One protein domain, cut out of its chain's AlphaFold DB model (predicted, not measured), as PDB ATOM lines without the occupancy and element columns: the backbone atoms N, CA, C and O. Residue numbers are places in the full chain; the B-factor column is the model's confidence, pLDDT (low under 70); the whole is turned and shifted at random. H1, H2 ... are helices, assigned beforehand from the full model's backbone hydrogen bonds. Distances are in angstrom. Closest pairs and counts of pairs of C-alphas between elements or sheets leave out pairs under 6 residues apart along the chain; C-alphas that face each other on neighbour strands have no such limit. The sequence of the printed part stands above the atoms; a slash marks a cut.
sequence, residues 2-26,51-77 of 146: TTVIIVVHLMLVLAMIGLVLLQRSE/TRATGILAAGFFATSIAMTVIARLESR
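Overview. This is residues 2 to 26 and 51 to 77 of the 146 residues of the protein "Protein-export membrane protein SecG" of Alphaproteobacteria bacterium (UniProt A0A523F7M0). Two long, nearly straight helices, H2 and H1, lie loosely side by side and run opposite ways, making a rod of 41 by 18 by 6 A. The printed part has 52 residues with two named helices, H1 then H2, and no named strand. The class is all helix, and the whole is loose, with a radius of gyration of the C-alphas of 13.1 A.

Along the chain. H2, the longest helix, spans residues 51 to 75, 36.5 A from C-alpha 51 at (174.633, 123.697, 126.736) to C-alpha 75 at (184.022, 150.490, 149.673). H1 spans residues 2 to 25, 34.8 A, and begins at C-alpha 2 at (184.300, 142.670, 158.907).

Arrangement. H2 and H1 only just touch, with 3 pairs of C-alphas within 8 A. The closest C-alphas are those of Ala 58 and Val 20, 7.2 A apart. H2 touches with residues 54 to 65 alone, H1 with residues 13 to 24 alone. Their lines stand at a shallow tilt of 5 degrees, opposite ways, with centres 12.3 A apart. Every O i to N i+4 pair is within hydrogen-bond range in H2, and 19 of 20 in H1.

Size, cuts and confidence. The C-alphas of Glu 26 and Arg 77, the two farthest apart, are 43.7 A apart. Residues 27 to 50 are not printed; C-alphas 26 and 51 are 11.9 A apart across this cut. Mean pLDDT of the printed part is 70.4; residues under 70 include 22 to 26 and 72 to 77.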
ATOM      1  N   THR A   2     184.109 142.834 160.366       65.12
ATOM      2  CA  THR A   2     184.300 142.670 158.907       65.12
ATOM      3  C   THR A   2     184.741 141.271 158.451       65.12
ATOM      4  O   THR A   2     184.252 140.773 157.440       65.12
ATOM      5  N   THR A   3     185.586 140.573 159.220       75.38
ATOM      6  CA  THR A   3     186.001 139.188 158.916       75.38
ATOM      7  C   THR A   3     184.811 138.233 158.834       75.38
ATOM      8  O   THR A   3     184.782 137.357 157.976       75.38
ATOM      9  N   VAL A   4     183.795 138.435 159.678       76.88
ATOM     10  CA  VAL A   4     182.580 137.608 159.683       76.88
ATOM     11  C   VAL A   4     181.805 137.794 158.378       76.88
ATOM     12  O   VAL A   4     181.375 136.815 157.775       76.88
ATOM     13  N   ILE A   5     181.704 139.033 157.891       74.06
ATOM     14  CA  ILE A   5     181.015 139.366 156.637       74.06
ATOM     15  C   ILE A   5     181.731 138.723 155.440       74.06
ATOM     16  O   ILE A   5     181.085 138.111 154.592       74.06
ATOM     17  N   ILE A   6     183.066 138.781 155.404       79.19
ATOM     18  CA  ILE A   6     183.877 138.183 154.331       79.19
ATOM     19  C   ILE A   6     183.757 136.653 154.328       79.19
ATOM     20  O   ILE A   6     183.598 136.048 153.269       79.19
ATOM     21  N   VAL A   7     183.791 136.019 155.502       78.69
ATOM     22  CA  VAL A   7     183.689 134.557 155.629       78.69
ATOM     23  C   VAL A   7     182.298 134.058 155.226       78.69
ATOM     24  O   VAL A   7     182.190 133.083 154.482       78.69
ATOM     25  N   VAL A   8     181.232 134.744 155.652       80.94
ATOM     26  CA  VAL A   8     179.852 134.405 155.261       80.94
ATOM     27  C   VAL A   8     179.644 134.600 153.759       80.94
ATOM     28  O   VAL A   8     179.044 133.748 153.102       80.94
ATOM     29  N   HIS A   9     180.184 135.678 153.190       71.38
ATOM     30  CA  HIS A   9     180.113 135.922 151.755       71.38
ATOM     31  C   HIS A   9     180.854 134.840 150.954       71.38
ATOM     32  O   HIS A   9     180.303 134.299 149.997       71.38
ATOM     33  N   LEU A  10     182.058 134.448 151.382       79.44
ATOM     34  CA  LEU A  10     182.827 133.373 150.750       79.44
ATOM     35  C   LEU A  10     182.069 132.032 150.779       79.44
ATOM     36  O   LEU A  10     182.050 131.315 149.778       79.44
ATOM     37  N   MET A  11     181.395 131.720 151.891       81.12
ATOM     38  CA  MET A  11     180.538 130.535 152.016       81.12
ATOM     39  C   MET A  11     179.335 130.568 151.064       81.12
ATOM     40  O   MET A  11     179.040 129.561 150.421       81.12
ATOM     41  N   LEU A  12     178.671 131.718 150.908       77.38
ATOM     42  CA  LEU A  12     177.557 131.882 149.964       77.38
ATOM     43  C   LEU A  12     178.001 131.739 148.504       77.38
ATOM     44  O   LEU A  12     177.304 131.108 147.709       77.38
ATOM     45  N   VAL A  13     179.171 132.280 148.156       78.12
ATOM     46  CA  VAL A  13     179.753 132.139 146.814       78.12
ATOM     47  C   VAL A  13     180.065 130.671 146.516       78.12
ATOM     48  O   VAL A  13     179.687 130.174 145.456       78.12
ATOM     49  N   LEU A  14     180.679 129.948 147.457       78.94
ATOM     50  CA  LEU A  14     180.952 128.510 147.328       78.94
ATOM     51  C   LEU A  14     179.668 127.678 147.203       78.94
ATOM     52  O   LEU A  14     179.588 126.801 146.340       78.94
ATOM     53  N   ALA A  15     178.645 127.980 148.005       77.19
ATOM     54  CA  ALA A  15     177.347 127.313 147.931       77.19
ATOM     55  C   ALA A  15     176.654 127.549 146.576       77.19
ATOM     56  O   ALA A  15     176.107 126.616 145.987       77.19
ATOM     57  N   MET A  16     176.732 128.769 146.037       72.75
ATOM     58  CA  MET A  16     176.196 129.097 144.712       72.75
ATOM     59  C   MET A  16     176.952 128.398 143.576       72.75
ATOM     60  O   MET A  16     176.313 127.909 142.646       72.75
ATOM     61  N   ILE A  17     178.283 128.272 143.660       73.94
ATOM     62  CA  ILE A  17     179.071 127.477 142.701       73.94
ATOM     63  C   ILE A  17     178.598 126.022 142.714       73.94
ATOM     64  O   ILE A  17     178.331 125.454 141.655       73.94
ATOM     65  N   GLY A  18     178.454 125.427 143.903       72.75
ATOM     66  CA  GLY A  18     177.968 124.056 144.056       72.75
ATOM     67  C   GLY A  18     176.590 123.854 143.423       72.75
ATOM     68  O   GLY A  18     176.390 122.899 142.674       72.75
ATOM     69  N   LEU A  19     175.667 124.793 143.643       68.00
ATOM     70  CA  LEU A  19     174.319 124.742 143.077       68.00
ATOM     71  C   LEU A  19     174.315 124.863 141.541       68.00
ATOM     72  O   LEU A  19     173.586 124.136 140.866       68.00
ATOM     73  N   VAL A  20     175.165 125.725 140.980       72.12
ATOM     74  CA  VAL A  20     175.327 125.894 139.525       72.12
ATOM     75  C   VAL A  20     175.943 124.651 138.875       72.12
ATOM     76  O   VAL A  20     175.549 124.267 137.772       72.12
ATOM     77  N   LEU A  21     176.896 123.998 139.544       70.81
ATOM     78  CA  LEU A  21     177.515 122.769 139.043       70.81
ATOM     79  C   LEU A  21     176.570 121.569 139.136       70.81
ATOM     80  O   LEU A  21     176.529 120.760 138.208       70.81
ATOM     81  N   LEU A  22     175.769 121.485 140.200       67.81
ATOM     82  CA  LEU A  22     174.777 120.425 140.378       67.81
ATOM     83  C   LEU A  22     173.700 120.467 139.283       67.81
ATOM     84  O   LEU A  22     173.358 119.432 138.723       67.81
ATOM     85  N   GLN A  23     173.254 121.660 138.873       61.16
ATOM     86  CA  GLN A  23     172.313 121.824 137.751       61.16
ATOM     87  C   GLN A  23     172.899 121.402 136.386       61.16
ATOM     88  O   GLN A  23     172.163 121.265 135.409       61.16
ATOM     89  N   ARG A  24     174.216 121.168 136.302       61.09
ATOM     90  CA  ARG A  24     174.916 120.690 135.101       61.09
ATOM     91  C   ARG A  24     175.339 119.218 135.191       61.09
ATOM     92  O   ARG A  24     175.547 118.613 134.139       61.09
ATOM     93  N   SER A  25     175.469 118.628 136.386       55.41
ATOM     94  CA  SER A  25     176.045 117.280 136.534       55.41
ATOM     95  C   SER A  25     175.151 116.156 135.998       55.41
ATOM     96  O   SER A  25     175.671 115.098 135.666       55.41
ATOM     97  N   GLU A  26     173.849 116.391 135.817       51.28
ATOM     98  CA  GLU A  26     172.941 115.452 135.128       51.28
ATOM     99  C   GLU A  26     172.756 115.768 133.628       51.28
ATOM    100  O   GLU A  26     172.183 114.982 132.877       51.28
ATOM    101  N   THR A  51     173.195 123.493 126.486       64.50
ATOM    102  CA  THR A  51     174.633 123.697 126.736       64.50
ATOM    103  C   THR A  51     175.030 125.176 126.680       64.50
ATOM    104  O   THR A  51     175.807 125.643 127.515       64.50
ATOM    105  N   ARG A  52     174.483 125.948 125.726       62.75
ATOM    106  CA  ARG A  52     174.725 127.398 125.650       62.75
ATOM    107  C   ARG A  52     174.062 128.159 126.789       62.75
ATOM    108  O   ARG A  52     174.696 129.058 127.325       62.75
ATOM    109  N   ALA A  53     172.840 127.799 127.179       66.62
ATOM    110  CA  ALA A  53     172.152 128.427 128.300       66.62
ATOM    111  C   ALA A  53     172.966 128.259 129.588       66.62
ATOM    112  O   ALA A  53     173.305 129.253 130.222       66.62
ATOM    113  N   THR A  54     173.407 127.041 129.914       70.69
ATOM    114  CA  THR A  54     174.246 126.804 131.098       70.69
ATOM    115  C   THR A  54     175.594 127.522 131.005       70.69
ATOM    116  O   THR A  54     176.069 128.054 132.004       70.69
ATOM    117  N   GLY A  55     176.200 127.601 129.815       69.94
ATOM    118  CA  GLY A  55     177.426 128.378 129.601       69.94
ATOM    119  C   GLY A  55     177.243 129.876 129.868       69.94
ATOM    120  O   GLY A  55     178.093 130.496 130.503       69.94
ATOM    121  N   ILE A  56     176.114 130.447 129.442       68.38
ATOM    122  CA  ILE A  56     175.772 131.857 129.675       68.38
ATOM    123  C   ILE A  56     175.471 132.106 131.158       68.38
ATOM    124  O   ILE A  56     175.969 133.082 131.713       68.38
ATOM    125  N   LEU A  57     174.729 131.213 131.825       68.81
ATOM    126  CA  LEU A  57     174.482 131.313 133.268       68.81
ATOM    127  C   LEU A  57     175.785 131.199 134.076       68.81
ATOM    128  O   LEU A  57     175.994 131.972 135.008       68.81
ATOM    129  N   ALA A  58     176.691 130.296 133.693       69.75
ATOM    130  CA  ALA A  58     177.995 130.147 134.338       69.75
ATOM    131  C   ALA A  58     178.881 131.391 134.148       69.75
ATOM    132  O   ALA A  58     179.520 131.846 135.099       69.75
ATOM    133  N   ALA A  59     178.890 131.973 132.946       73.81
ATOM    134  CA  ALA A  59     179.601 133.220 132.673       73.81
ATOM    135  C   ALA A  59     179.009 134.399 133.467       73.81
ATOM    136  O   ALA A  59     179.757 135.172 134.064       73.81
ATOM    137  N   GLY A  60     177.676 134.502 133.536       76.81
ATOM    138  CA  GLY A  60     176.979 135.511 134.339       76.81
ATOM    139  C   GLY A  60     177.267 135.382 135.837       76.81
ATOM    140  O   GLY A  60     177.505 136.385 136.511       76.81
ATOM    141  N   PHE A  61     177.337 134.152 136.352       73.75
ATOM    142  CA  PHE A  61     177.714 133.880 137.738       73.75
ATOM    143  C   PHE A  61     179.149 134.343 138.047       73.75
ATOM    144  O   PHE A  61     179.369 135.079 139.012       73.75
ATOM    145  N   PHE A  62     180.121 133.979 137.204       72.81
ATOM    146  CA  PHE A  62     181.514 134.408 137.369       72.81
ATOM    147  C   PHE A  62     181.662 135.932 137.307       72.81
ATOM    148  O   PHE A  62     182.339 136.517 138.151       72.81
ATOM    149  N   ALA A  63     180.994 136.580 136.347       78.06
ATOM    150  CA  ALA A  63     181.006 138.033 136.216       78.06
ATOM    151  C   ALA A  63     180.439 138.724 137.466       78.06
ATOM    152  O   ALA A  63     181.027 139.686 137.956       78.06
ATOM    153  N   THR A  64     179.346 138.198 138.025       71.81
ATOM    154  CA  THR A  64     178.715 138.744 139.236       71.81
ATOM    155  C   THR A  64     179.611 138.572 140.465       71.81
ATOM    156  O   THR A  64     179.755 139.508 141.248       71.81
ATOM    157  N   SER A  65     180.280 137.422 140.606       72.88
ATOM    158  CA  SER A  65     181.244 137.165 141.689       72.88
ATOM    159  C   SER A  65     182.427 138.145 141.657       72.88
ATOM    160  O   SER A  65     182.800 138.737 142.675       72.88
ATOM    161  N   ILE A  66     182.971 138.397 140.462       76.69
ATOM    162  CA  ILE A  66     184.058 139.364 140.267       76.69
ATOM    163  C   ILE A  66     183.567 140.792 140.544       76.69
ATOM    164  O   ILE A  66     184.240 141.534 141.256       76.69
ATOM    165  N   ALA A  67     182.386 141.172 140.048       77.19
ATOM    166  CA  ALA A  67     181.821 142.505 140.262       77.19
ATOM    167  C   ALA A  67     181.600 142.814 141.753       77.19
ATOM    168  O   ALA A  67     182.014 143.871 142.225       77.19
ATOM    169  N   MET A  68     181.025 141.874 142.510       74.25
ATOM    170  CA  MET A  68     180.791 142.027 143.953       74.25
ATOM    171  C   MET A  68     182.115 142.138 144.724       74.25
ATOM    172  O   MET A  68     182.260 142.996 145.590       74.25
ATOM    173  N   THR A  69     183.129 141.356 144.331       70.50
ATOM    174  CA  THR A  69     184.484 141.436 144.907       70.50
ATOM    175  C   THR A  69     185.135 142.800 144.662       70.50
ATOM    176  O   THR A  69     185.790 143.344 145.552       70.50
ATOM    177  N   VAL A  70     184.981 143.366 143.462       72.44
ATOM    178  CA  VAL A  70     185.559 144.673 143.112       72.44
ATOM    179  C   VAL A  70     184.841 145.808 143.842       72.44
ATOM    180  O   VAL A  70     185.512 146.679 144.390       72.44
ATOM    181  N   ILE A  71     183.505 145.782 143.910       71.38
ATOM    182  CA  ILE A  71     182.710 146.795 144.625       71.38
ATOM    183  C   ILE A  71     183.032 146.772 146.125       71.38
ATOM    184  O   ILE A  71     183.363 147.812 146.689       71.38
ATOM    185  N   ALA A  72     183.070 145.588 146.743       62.84
ATOM    186  CA  ALA A  72     183.405 145.444 148.159       62.84
ATOM    187  C   ALA A  72     184.831 145.932 148.487       62.84
ATOM    188  O   ALA A  72     185.075 146.508 149.549       62.84
ATOM    189  N   ARG A  73     185.790 145.755 147.563       63.19
ATOM    190  CA  ARG A  73     187.147 146.313 147.707       63.19
ATOM    191  C   ARG A  73     187.190 147.832 147.560       63.19
ATOM    192  O   ARG A  73     188.068 148.453 148.145       63.19
ATOM    193  N   LEU A  74     186.278 148.425 146.795       61.34
ATOM    194  CA  LEU A  74     186.237 149.870 146.569       61.34
ATOM    195  C   LEU A  74     185.568 150.629 147.728       61.34
ATOM    196  O   LEU A  74     185.958 151.761 148.010       61.34
ATOM    197  N   GLU A  75     184.608 150.000 148.413       56.38
ATOM    198  CA  GLU A  75     184.022 150.490 149.673       56.38
ATOM    199  C   GLU A  75     184.936 150.276 150.886       56.38
ATOM    200  O   GLU A  75     184.836 151.008 151.868       56.38
ATOM    201  N   SER A  76     185.898 149.354 150.795       56.66
ATOM    202  CA  SER A  76     186.990 149.204 151.767       56.66
ATOM    203  C   SER A  76     188.022 150.334 151.600       56.66
ATOM    204  O   SER A  76     189.183 150.097 151.264       56.66
ATOM    205  N   ARG A  77     187.600 151.597 151.744       53.19
ATOM    206  CA  ARG A  77     188.506 152.751 151.690       53.19
ATOM    207  C   ARG A  77     189.344 152.853 152.978       53.19
ATOM    208  O   ARG A  77     188.824 152.613 154.061       53.19
TER     209      ARG A  77